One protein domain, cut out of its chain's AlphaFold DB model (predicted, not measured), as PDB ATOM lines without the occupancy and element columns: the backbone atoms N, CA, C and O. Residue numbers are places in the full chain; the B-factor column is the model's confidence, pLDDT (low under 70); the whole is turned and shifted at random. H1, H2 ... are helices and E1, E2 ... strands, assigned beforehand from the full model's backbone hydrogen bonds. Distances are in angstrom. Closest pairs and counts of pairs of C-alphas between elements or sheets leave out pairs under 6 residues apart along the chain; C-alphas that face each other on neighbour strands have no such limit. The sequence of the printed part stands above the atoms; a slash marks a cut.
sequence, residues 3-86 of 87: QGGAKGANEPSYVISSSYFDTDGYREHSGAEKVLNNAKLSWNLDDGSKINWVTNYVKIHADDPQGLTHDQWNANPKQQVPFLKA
ATOM      1  N   GLN A   3     103.931 104.974  76.302       96.69
ATOM      2  CA  GLN A   3     104.645 105.907  77.172       96.69
ATOM      3  C   GLN A   3     103.975 106.034  78.539       96.69
ATOM      4  O   GLN A   3     102.755 105.901  78.644       96.69
ATOM      5  N   GLY A   4     104.769 106.330  79.564       96.44
ATOM      6  CA  GLY A   4     104.297 106.580  80.922       96.44
ATOM      7  C   GLY A   4     105.266 107.462  81.707       96.44
ATOM      8  O   GLY A   4     106.482 107.383  81.529       96.44
ATOM      9  N   GLY A   5     104.716 108.334  82.553       93.19
ATOM     10  CA  GLY A   5     105.484 109.146  83.497       93.19
ATOM     11  C   GLY A   5     105.688 108.429  84.835       93.19
ATOM     12  O   GLY A   5     104.938 107.513  85.165       93.19
ATOM     13  N   ALA A   6     106.681 108.872  85.606       91.25
ATOM     14  CA  ALA A   6     106.890 108.422  86.983       91.25
ATOM     15  C   ALA A   6     105.897 109.110  87.937       91.25
ATOM     16  O   ALA A   6     105.563 110.279  87.723       91.25
ATOM     17  N   LYS A   7     105.443 108.413  88.990       86.62
ATOM     18  CA  LYS A   7     104.578 108.987  90.038       86.62
ATOM     19  C   LYS A   7     105.319 109.252  91.351       86.62
ATOM     20  O   LYS A   7     104.798 109.986  92.187       86.62
ATOM     21  N   GLY A   8     106.526 108.712  91.516       80.50
ATOM     22  CA  GLY A   8     107.395 108.944  92.669       80.50
ATOM     23  C   GLY A   8     108.883 108.836  92.333       80.50
ATOM     24  O   GLY A   8     109.263 108.514  91.204       80.50
ATOM     25  N   ALA A   9     109.729 109.119  93.324       76.56
ATOM     26  CA  ALA A   9     111.165 108.869  93.232       76.56
ATOM     27  C   ALA A   9     111.438 107.362  93.098       76.56
ATOM     28  O   ALA A   9     110.696 106.543  93.640       76.56
ATOM     29  N   ASN A  10     112.487 106.996  92.356       79.19
ATOM     30  CA  ASN A  10     112.869 105.605  92.062       79.19
ATOM     31  C   ASN A  10     111.886 104.798  91.174       79.19
ATOM     32  O   ASN A  10     112.149 103.632  90.879       79.19
ATOM     33  N   GLU A  11     110.820 105.411  90.644       90.44
ATOM     34  CA  GLU A  11     110.007 104.846  89.556       90.44
ATOM     35  C   GLU A  11     110.490 105.341  88.176       90.44
ATOM     36  O   GLU A  11     110.781 106.532  88.016       90.44
ATOM     37  N   PRO A  12     110.557 104.478  87.143       94.62
ATOM     38  CA  PRO A  12     110.919 104.921  85.807       94.62
ATOM     39  C   PRO A  12     109.752 105.600  85.098       94.62
ATOM     40  O   PRO A  12     108.662 105.044  84.974       94.62
ATOM     41  N   SER A  13     110.037 106.732  84.469       97.12
ATOM     42  CA  SER A  13     109.322 107.102  83.246       97.12
ATOM     43  C   SER A  13     109.821 106.243  82.084       97.12
ATOM     44  O   SER A  13     110.988 105.842  82.063       97.12
ATOM     45  N   TYR A  14     108.957 105.949  81.116       97.69
ATOM     46  CA  TYR A  14     109.305 105.085  79.993       97.69
ATOM     47  C   TYR A  14     108.682 105.539  78.677       97.69
ATOM     48  O   TYR A  14     107.570 106.065  78.628       97.69
ATOM     49  N   VAL A  15     109.405 105.272  77.591       98.19
ATOM     50  CA  VAL A  15     108.907 105.315  76.215       98.19
ATOM     51  C   VAL A  15     109.377 104.048  75.518       98.19
ATOM     52  O   VAL A  15     110.571 103.752  75.501       98.19
ATOM     53  N   ILE A  16     108.436 103.301  74.952       98.12
ATOM     54  CA  ILE A  16     108.678 102.038  74.260       98.12
ATOM     55  C   ILE A  16     108.009 102.105  72.887       98.12
ATOM     56  O   ILE A  16     106.828 102.450  72.754       98.12
ATOM     57  N   SER A  17     108.756 101.767  71.845       98.25
ATOM     58  CA  SER A  17     108.246 101.642  70.486       98.25
ATOM     59  C   SER A  17     108.613 100.287  69.899       98.25
ATOM     60  O   SER A  17     109.690  99.748  70.138       98.25
ATOM     61  N   SER A  18     107.678  99.743  69.129       98.06
ATOM     62  CA  SER A  18     107.861  98.551  68.316       98.06
ATOM     63  C   SER A  18     107.228  98.828  66.961       98.06
ATOM     64  O   SER A  18     106.149  99.427  66.901       98.06
ATOM     65  N   SER A  19     107.911  98.446  65.890       98.25
ATOM     66  CA  SER A  19     107.394  98.541  64.531       98.25
ATOM     67  C   SER A  19     107.851  97.353  63.696       98.25
ATOM     68  O   SER A  19     108.996  96.905  63.819       98.25
ATOM     69  N   TYR A  20     106.966  96.911  62.809       98.31
ATOM     70  CA  TYR A  20     107.252  95.959  61.746       98.31
ATOM     71  C   TYR A  20     107.127  96.679  60.402       98.31
ATOM     72  O   TYR A  20     106.196  97.462  60.206       98.31
ATOM     73  N   PHE A  21     108.090  96.457  59.516       98.50
ATOM     74  CA  PHE A  21     108.106  96.964  58.152       98.50
ATOM     75  C   PHE A  21     108.312  95.790  57.201       98.50
ATOM     76  O   PHE A  21     109.146  94.930  57.478       98.50
ATOM     77  N   ASP A  22     107.556  95.795  56.112       98.50
ATOM     78  CA  ASP A  22     107.496  94.732  55.117       98.50
ATOM     79  C   ASP A  22     107.261  95.366  53.745       98.50
ATOM     80  O   ASP A  22     106.457  96.300  53.618       98.50
ATOM     81  N   THR A  23     108.007  94.924  52.741       98.44
ATOM     82  CA  THR A  23     107.916  95.426  51.374       98.44
ATOM     83  C   THR A  23     108.359  94.361  50.384       98.44
ATOM     84  O   THR A  23     109.394  93.725  50.577       98.44
ATOM     85  N   ASP A  24     107.642  94.259  49.266       98.06
ATOM     86  CA  ASP A  24     108.063  93.461  48.107       98.06
ATOM     87  C   ASP A  24     109.239  94.108  47.343       98.06
ATOM     88  O   ASP A  24     109.886  93.471  46.512       98.06
ATOM     89  N   GLY A  25     109.532  95.384  47.622       97.44
ATOM     90  CA  GLY A  25     110.572  96.153  46.943       97.44
ATOM     91  C   GLY A  25     110.168  96.674  45.555       97.44
ATOM     92  O   GLY A  25     109.187  96.258  44.946       97.44
ATOM     93  N   TYR A  26     110.911  97.662  45.044       97.25
ATOM     94  CA  TYR A  26     110.651  98.249  43.716       97.25
ATOM     95  C   TYR A  26     111.251  97.419  42.571       97.25
ATOM     96  O   TYR A  26     110.701  97.386  41.465       97.25
ATOM     97  N   ARG A  27     112.408  96.796  42.825       97.44
ATOM     98  CA  ARG A  27     113.117  95.938  41.872       97.44
ATOM     99  C   ARG A  27     112.894  94.468  42.201       97.44
ATOM    100  O   ARG A  27     112.584  94.112  43.334       97.44
ATOM    101  N   GLU A  28     113.138  93.606  41.229       96.25
ATOM    102  CA  GLU A  28     113.332  92.181  41.495       96.25
ATOM    103  C   GLU A  28     114.410  91.992  42.580       96.25
ATOM    104  O   GLU A  28     115.398  92.727  42.574       96.25
ATOM    105  N   HIS A  29     114.222  91.020  43.481       95.94
ATOM    106  CA  HIS A  29     115.152  90.711  44.578       95.94
ATOM    107  C   HIS A  29     115.485  91.936  45.453       95.94
ATOM    108  O   HIS A  29     116.642  92.204  45.757       95.94
ATOM    109  N   SER A  30     114.467  92.737  45.798       97.44
ATOM    110  CA  SER A  30     114.615  93.903  46.687       97.44
ATOM    111  C   SER A  30     113.590  93.949  47.822       97.44
ATOM    112  O   SER A  30     113.343  95.012  48.398       97.44
ATOM    113  N   GLY A  31     112.983  92.798  48.124       98.31
ATOM    114  CA  GLY A  31     112.079  92.650  49.256       98.31
ATOM    115  C   GLY A  31     112.820  92.808  50.583       98.31
ATOM    116  O   GLY A  31     114.018  92.527  50.677       98.31
ATOM    117  N   ALA A  32     112.126  93.294  51.609       98.56
ATOM    118  CA  ALA A  32     112.722  93.469  52.927       98.56
ATOM    119  C   ALA A  32     111.702  93.406  54.066       98.56
ATOM    120  O   ALA A  32     110.667  94.068  54.036       98.56
ATOM    121  N   GLU A  33     112.091  92.721  55.135       98.69
ATOM    122  CA  GLU A  33     111.393  92.642  56.412       98.69
ATOM    123  C   GLU A  33     112.258  93.259  57.516       98.69
ATOM    124  O   GLU A  33     113.457  92.986  57.644       98.69
ATOM    125  N   LYS A  34     111.652  94.080  58.374       98.62
ATOM    126  CA  LYS A  34     112.337  94.712  59.503       98.62
ATOM    127  C   LYS A  34     111.467  94.738  60.748       98.62
ATOM    128  O   LYS A  34     110.414  95.368  60.779       98.62
ATOM    129  N   VAL A  35     111.996  94.169  61.825       98.62
ATOM    130  CA  VAL A  35     111.506  94.360  63.192       98.62
ATOM    131  C   VAL A  35     112.415  95.364  63.895       98.62
ATOM    132  O   VAL A  35     113.635  95.192  63.940       98.62
ATOM    133  N   LEU A  36     111.819  96.405  64.470       98.56
ATOM    134  CA  LEU A  36     112.520  97.432  65.235       98.56
ATOM    135  C   LEU A  36     111.836  97.616  66.589       98.56
ATOM    136  O   LEU A  36     110.668  97.993  66.639       98.56
ATOM    137  N   ASN A  37     112.572  97.398  67.679       98.44
ATOM    138  CA  ASN A  37     112.118  97.685  69.039       98.44
ATOM    139  C   ASN A  37     113.085  98.663  69.708       98.44
ATOM    140  O   ASN A  37     114.293  98.436  69.701       98.44
ATOM    141  N   ASN A  38     112.559  99.717  70.322       98.44
ATOM    142  CA  ASN A  38     113.347 100.664  71.105       98.44
ATOM    143  C   ASN A  38     112.655 100.904  72.442       98.44
ATOM    144  O   ASN A  38     111.434 101.059  72.498       98.44
ATOM    145  N   ALA A  39     113.435 100.992  73.513       98.38
ATOM    146  CA  ALA A  39     112.929 101.402  74.812       98.38
ATOM    147  C   ALA A  39     113.902 102.359  75.490       98.38
ATOM    148  O   ALA A  39     115.116 102.146  75.491       98.38
ATOM    149  N   LYS A  40     113.346 103.394  76.112       98.38
ATOM    150  CA  LYS A  40     114.050 104.278  77.031       98.38
ATOM    151  C   LYS A  40     113.316 104.294  78.359       98.38
ATOM    152  O   LYS A  40     112.117 104.560  78.390       98.38
ATOM    153  N   LEU A  41     114.050 104.052  79.434       97.81
ATOM    154  CA  LEU A  41     113.589 104.177  80.808       97.81
ATOM    155  C   LEU A  41     114.408 105.265  81.505       97.81
ATOM    156  O   LEU A  41     115.588 105.465  81.197       97.81
ATOM    157  N   SER A  42     113.789 106.029  82.398       97.56
ATOM    158  CA  SER A  42     114.453 107.131  83.094       97.56
ATOM    159  C   SER A  42     113.969 107.266  84.530       97.56
ATOM    160  O   SER A  42     112.784 107.521  84.748       97.56
ATOM    161  N   TRP A  43     114.900 107.162  85.476       96.56
ATOM    162  CA  TRP A  43     114.679 107.296  86.916       96.56
ATOM    163  C   TRP A  43     115.307 108.591  87.411       96.56
ATOM    164  O   TRP A  43     116.463 108.869  87.086       96.56
ATOM    165  N   ASN A  44     114.564 109.349  88.212       93.25
ATOM    166  CA  ASN A  44     115.126 110.422  89.025       93.25
ATOM    167  C   ASN A  44     115.366 109.857  90.430       93.25
ATOM    168  O   ASN A  44     114.471 109.210  90.986       93.25
ATOM    169  N   LEU A  45     116.568 110.066  90.956       90.88
ATOM    170  CA  LEU A  45     116.990 109.593  92.271       90.88
ATOM    171  C   LEU A  45     116.842 110.704  93.316       90.88
ATOM    172  O   LEU A  45     116.753 111.887  92.980       90.88
ATOM    173  N   ASP A  46     116.820 110.314  94.588       90.75
ATOM    174  CA  ASP A  46     116.570 111.224  95.712       90.75
ATOM    175  C   ASP A  46     117.672 112.283  95.898       90.75
ATOM    176  O   ASP A  46     117.413 113.375  96.399       90.75
ATOM    177  N   ASP A  47     118.894 111.994  95.445       92.69
ATOM    178  CA  ASP A  47     120.031 112.925  95.453       92.69
ATOM    179  C   ASP A  47     120.017 113.925  94.278       92.69
ATOM    180  O   ASP A  47     120.956 114.700  94.094       92.69
ATOM    181  N   GLY A  48     118.953 113.913  93.470       89.75
ATOM    182  CA  GLY A  48     118.793 114.756  92.288       89.75
ATOM    183  C   GLY A  48     119.499 114.228  91.035       89.75
ATOM    184  O   GLY A  48     119.393 114.847  89.973       89.75
ATOM    185  N   SER A  49     120.197 113.091  91.114       93.81
ATOM    186  CA  SER A  49     120.803 112.449  89.946       93.81
ATOM    187  C   SER A  49     119.767 111.690  89.098       93.81
ATOM    188  O   SER A  49     118.622 111.462  89.500       93.81
ATOM    189  N   LYS A  50     120.145 111.329  87.864       94.44
ATOM    190  CA  LYS A  50     119.245 110.695  86.891       94.44
ATOM    191  C   LYS A  50     119.907 109.523  86.183       94.44
ATOM    192  O   LYS A  50     120.949 109.684  85.549       94.44
ATOM    193  N   ILE A  51     119.234 108.376  86.182       95.69
ATOM    194  CA  ILE A  51     119.637 107.197  85.412       95.69
ATOM    195  C   ILE A  51     118.779 107.116  84.152       95.69
ATOM    196  O   ILE A  51     117.555 107.212  84.215       95.69
ATOM    197  N   ASN A  52     119.416 106.914  83.000       97.38
ATOM    198  CA  ASN A  52     118.730 106.603  81.750       97.38
ATOM    199  C   ASN A  52     119.195 105.232  81.272       97.38
ATOM    200  O   ASN A  52     120.392 105.017  81.099       97.38
ATOM    201  N   TRP A  53     118.249 104.342  81.001       97.94
ATOM    202  CA  TRP A  53     118.533 103.071  80.352       97.94
ATOM    203  C   TRP A  53     117.919 103.071  78.961       97.94
ATOM    204  O   TRP A  53     116.747 103.411  78.799       97.94
ATOM    205  N   VAL A  54     118.723 102.743  77.952       98.19
ATOM    206  CA  VAL A  54     118.307 102.731  76.548       98.19
ATOM    207  C   VAL A  54     118.620 101.365  75.965       98.19
ATOM    208  O   VAL A  54     119.748 100.888  76.067       98.19
ATOM    209  N   THR A  55     117.623 100.752  75.337       98.00
ATOM    210  CA  THR A  55     117.762  99.479  74.629       98.00
ATOM    211  C   THR A  55     117.247  99.631  73.205       98.00
ATOM    212  O   THR A  55     116.250 100.318  72.963       98.00
ATOM    213  N   ASN A  56     117.945  99.003  72.263       98.06
ATOM    214  CA  ASN A  56     117.584  98.988  70.853       98.06
ATOM    215  C   ASN A  56     117.747  97.560  70.332       98.06
ATOM    216  O   ASN A  56     118.767  96.920  70.584       98.06
ATOM    217  N   TYR A  57     116.750  97.074  69.601       98.44
ATOM    218  CA  TYR A  57     116.777  95.786  68.925       98.44
ATOM    219  C   TYR A  57     116.336  95.962  67.479       98.44
ATOM    220  O   TYR A  57     115.283  96.537  67.196       98.44
ATOM    221  N   VAL A  58     117.143  95.423  66.570       98.50
ATOM    222  CA  VAL A  58     116.897  95.451  65.134       98.50
ATOM    223  C   VAL A  58     117.090  94.044  64.595       98.50
ATOM    224  O   VAL A  58     118.138  93.441  64.804       98.50
ATOM    225  N   LYS A  59     116.090  93.546  63.871       98.62
ATOM    226  CA  LYS A  59     116.207  92.343  63.049       98.62
ATOM    227  C   LYS A  59     115.753  92.699  61.646       98.62
ATOM    228  O   LYS A  59     114.629  93.158  61.477       98.62
ATOM    229  N   ILE A  60     116.641  92.525  60.676       98.31
ATOM    230  CA  ILE A  60     116.379  92.833  59.272       98.31
ATOM    231  C   ILE A  60     116.726  91.604  58.447       98.31
ATOM    232  O   ILE A  60     117.791  91.015  58.635       98.31
ATOM    233  N   HIS A  61     115.826  91.254  57.539       98.38
ATOM    234  CA  HIS A  61     116.107  90.397  56.403       98.38
ATOM    235  C   HIS A  61     115.781  91.203  55.150       98.38
ATOM    236  O   HIS A  61     114.699  91.773  55.063       98.38
ATOM    237  N   ALA A  62     116.731  91.341  54.237       97.69
ATOM    238  CA  ALA A  62     116.545  92.134  53.033       97.69
ATOM    239  C   ALA A  62     117.329  91.504  51.891       97.69
ATOM    240  O   ALA A  62     118.494  91.141  52.075       97.69
ATOM    241  N   ASP A  63     116.684  91.418  50.737       97.00
ATOM    242  CA  ASP A  63     117.327  91.045  49.489       97.00
ATOM    243  C   ASP A  63     118.112  92.241  48.926       97.00
ATOM    244  O   ASP A  63     117.656  93.389  48.991       97.00
ATOM    245  N   ASP A  64     119.295  91.977  48.362       95.25
ATOM    246  CA  ASP A  64     120.121  92.994  47.702       95.25
ATOM    247  C   ASP A  64     120.062  92.818  46.177       95.25
ATOM    248  O   ASP A  64     120.697  91.911  45.628       95.25
ATOM    249  N   PRO A  65     119.357  93.705  45.451       95.56
ATOM    250  CA  PRO A  65     119.218  93.568  44.011       95.56
ATOM    251  C   PRO A  65     120.509  93.970  43.262       95.56
ATOM    252  O   PRO A  65     120.588  93.741  42.050       95.56
ATOM    253  N   GLN A  66     121.498  94.567  43.947       96.38
ATOM    254  CA  GLN A  66     122.778  95.085  43.443       96.38
ATOM    255  C   GLN A  66     122.691  96.191  42.366       96.38
ATOM    256  O   GLN A  66     121.622  96.625  41.928       96.38
ATOM    257  N   GLY A  67     123.843  96.722  41.946       96.00
ATOM    258  CA  GLY A  67     123.939  97.779  40.933       96.00
ATOM    259  C   GLY A  67     123.648  97.307  39.500       96.00
ATOM    260  O   GLY A  67     123.790  96.130  39.181       96.00
ATOM    261  N   LEU A  68     123.274  98.249  38.628       97.31
ATOM    262  CA  LEU A  68     123.145  98.047  37.178       97.31
ATOM    263  C   LEU A  68     124.137  98.952  36.440       97.31
ATOM    264  O   LEU A  68     124.417 100.063  36.891       97.31
ATOM    265  N   THR A  69     124.632  98.506  35.285       97.31
ATOM    266  CA  THR A  69     125.311  99.395  34.332       97.31
ATOM    267  C   THR A  69     124.310 100.366  33.699       97.31
ATOM    268  O   THR A  69     123.093 100.180  33.784       97.31
ATOM    269  N   HIS A  70     124.814 101.404  33.027       97.81
ATOM    270  CA  HIS A  70     123.960 102.386  32.356       97.81
ATOM    271  C   HIS A  70     123.025 101.740  31.318       97.81
ATOM    272  O   HIS A  70     121.818 101.978  31.341       97.81
ATOM    273  N   ASP A  71     123.561 100.856  30.472       97.94
ATOM    274  CA  ASP A  71     122.780 100.163  29.440       97.94
ATOM    275  C   ASP A  71     121.715  99.238  30.045       97.94
ATOM    276  O   ASP A  71     120.584  99.189  29.562       97.94
ATOM    277  N   GLN A  72     122.038  98.548  31.146       97.25
ATOM    278  CA  GLN A  72     121.082  97.704  31.867       97.25
ATOM    279  C   GLN A  72     119.935  98.534  32.453       97.25
ATOM    280  O   GLN A  72     118.769  98.172  32.301       97.25
ATOM    281  N   TRP A  73     120.240  99.665  33.092       97.56
ATOM    282  CA  TRP A  73     119.217 100.547  33.652       97.56
ATOM    283  C   TRP A  73     118.287 101.120  32.572       97.56
ATOM    284  O   TRP A  73     117.071 101.085  32.755       97.56
ATOM    285  N   ASN A  74     118.841 101.569  31.436       98.06
ATOM    286  CA  ASN A  74     118.060 102.057  30.291       98.06
ATOM    287  C   ASN A  74     117.122 100.976  29.734       98.06
ATOM    288  O   ASN A  74     115.997 101.277  29.344       98.06
ATOM    289  N   ALA A  75     117.580  99.721  29.698       97.50
ATOM    290  CA  ALA A  75     116.786  98.603  29.201       97.50
ATOM    291  C   ALA A  75     115.659  98.202  30.168       97.50
ATOM    292  O   ALA A  75     114.522  97.995  29.744       97.50
ATOM    293  N   ASN A  76     115.958  98.076  31.464       97.62
ATOM    294  CA  ASN A  76     114.967  97.804  32.503       97.62
ATOM    295  C   ASN A  76     115.488  98.262  33.880       97.62
ATOM    296  O   ASN A  76     116.340  97.591  34.465       97.62
ATOM    297  N   PRO A  77     114.949  99.339  34.471       97.19
ATOM    298  CA  PRO A  77     115.414  99.834  35.764       97.19
ATOM    299  C   PRO A  77     114.903  99.017  36.962       97.19
ATOM    300  O   PRO A  77     115.345  99.262  38.082       97.19
ATOM    301  N   LYS A  78     113.961  98.081  36.762       97.69
ATOM    302  CA  LYS A  78     113.381  97.234  37.821       97.69
ATOM    303  C   LYS A  78     114.052  95.866  37.954       97.69
ATOM    304  O   LYS A  78     113.720  95.131  38.877       97.69
ATOM    305  N   GLN A  79     114.962  95.500  37.057       96.75
ATOM    306  CA  GLN A  79     115.650  94.209  37.143       96.75
ATOM    307  C   GLN A  79     116.637  94.163  38.317       96.75
ATOM    308  O   GLN A  79     117.167  95.198  38.725       96.75
ATOM    309  N   GLN A  80     116.919  92.964  38.821       96.00
ATOM    310  CA  GLN A  80     118.121  92.720  39.626       96.00
ATOM    311  C   GLN A  80     119.360  92.586  38.737       96.00
ATOM    312  O   GLN A  80     119.245  92.440  37.518       96.00
ATOM    313  N   VAL A  81     120.552  92.608  39.334       95.50
ATOM    314  CA  VAL A  81     121.773  92.399  38.556       95.50
ATOM    315  C   VAL A  81     121.742  91.024  37.859       95.50
ATOM    316  O   VAL A  81     121.465  90.010  38.505       95.50
ATOM    317  N   PRO A  82     122.024  90.940  36.544       90.81
ATOM    318  CA  PRO A  82     121.828  89.695  35.801       90.81
ATOM    319  C   PRO A  82     122.648  88.501  36.303       90.81
ATOM    320  O   PRO A  82     122.179  87.372  36.219       90.81
ATOM    321  N   PHE A  83     123.854  88.723  36.836       84.31
ATOM    322  CA  PHE A  83     124.705  87.616  37.282       84.31
ATOM    323  C   PHE A  83     124.192  86.934  38.559       84.31
ATOM    324  O   PHE A  83     124.504  85.766  38.766       84.31
ATOM    325  N   LEU A  84     123.386  87.617  39.386       81.19
ATOM    326  CA  LEU A  84     122.757  87.003  40.562       81.19
ATOM    327  C   LEU A  84     121.606  86.060  40.190       81.19
ATOM    328  O   LEU A  84     121.332  85.137  40.941       81.19
ATOM    329  N   LYS A  85     120.969  86.233  39.021       75.00
ATOM    330  CA  LYS A  85     119.932  85.302  38.531       75.00
ATOM    331  C   LYS A  85     120.483  83.949  38.066       75.00
ATOM    332  O   LYS A  85     119.697  83.040  37.826       75.00
ATOM    333  N   ALA A  86     121.791  83.846  37.832       62.97
ATOM    334  CA  ALA A  86     122.423  82.665  37.240       62.97
ATOM    335  C   ALA A  86     122.957  81.658  38.279       62.97
ATOM    336  O   ALA A  86     123.553  80.654  37.887       62.97
TER     337      ALA A  86
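What this domain is: This is residues 3 to 86 of the 87 residues of an uncharacterized protein of Acinetobacter pittii (UniProt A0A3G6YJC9). The domain is a long, narrow ribbon of three antiparallel strands side by side, with two short helices, H1 and H2, beyond the end where E3 finishes. At the far end of the ribbon the printed part begins with a short stretch that folds back along E1. The printed part has 84 residues, with E1, E2, E3, H1 and H2 in that order along the chain; the sheet's order is E1, E2, E3, and the class is mixed, helices and strands. The whole is extended, with a radius of gyration of the C-alphas of 22.4 A, and is a rod spanning 67 by 20 by 19 A.

How they stand to each other: Residues 3 to 4 pair antiparallel with residues 14 to 15 of E1, residues 12 to 23. E1 and E2, residues 32 to 44, form an antiparallel hairpin at 174 degrees; the C-alphas of Ile 16 and Ala 39 face each other at 4.3 A, and N 17 and O 38 are within hydrogen-bond range at 2.8 A. E2 and E3, residues 50 to 62, form a second hairpin, antiparallel at 176 degrees, with N 33 and O 61 at 2.8 A. The three strands form a meander, each the antiparallel neighbour of the one before, with E1 and E3 as edge strands. H1, residues 70 to 75, and H2, residues 82 to 86, are apart and not on the sheet. Every O i to N i+4 pair is within hydrogen-bond range in H1; in H2 it is 0 of 1, while 2 of 2 O i to N i+3 pairs are.

Where its parts are: E1 begins at C-alpha 12 (110.919, 104.921, 85.807) and is 35.8 A long. E2 measures 40.0 A and E3 38.7 A, ending at C-alpha 62 (116.545, 92.134, 53.033). H2 ends at C-alpha 86 (122.423, 82.665, 37.240).

The domain as a whole: The C-alphas of Asp 47 and Ala 75, the two farthest apart, are 67.9 A apart. The printed part has no cut; the link from E2 to E3 is tight and the others are short. Mean pLDDT of the printed part is 95.0, with residue 86 under 70.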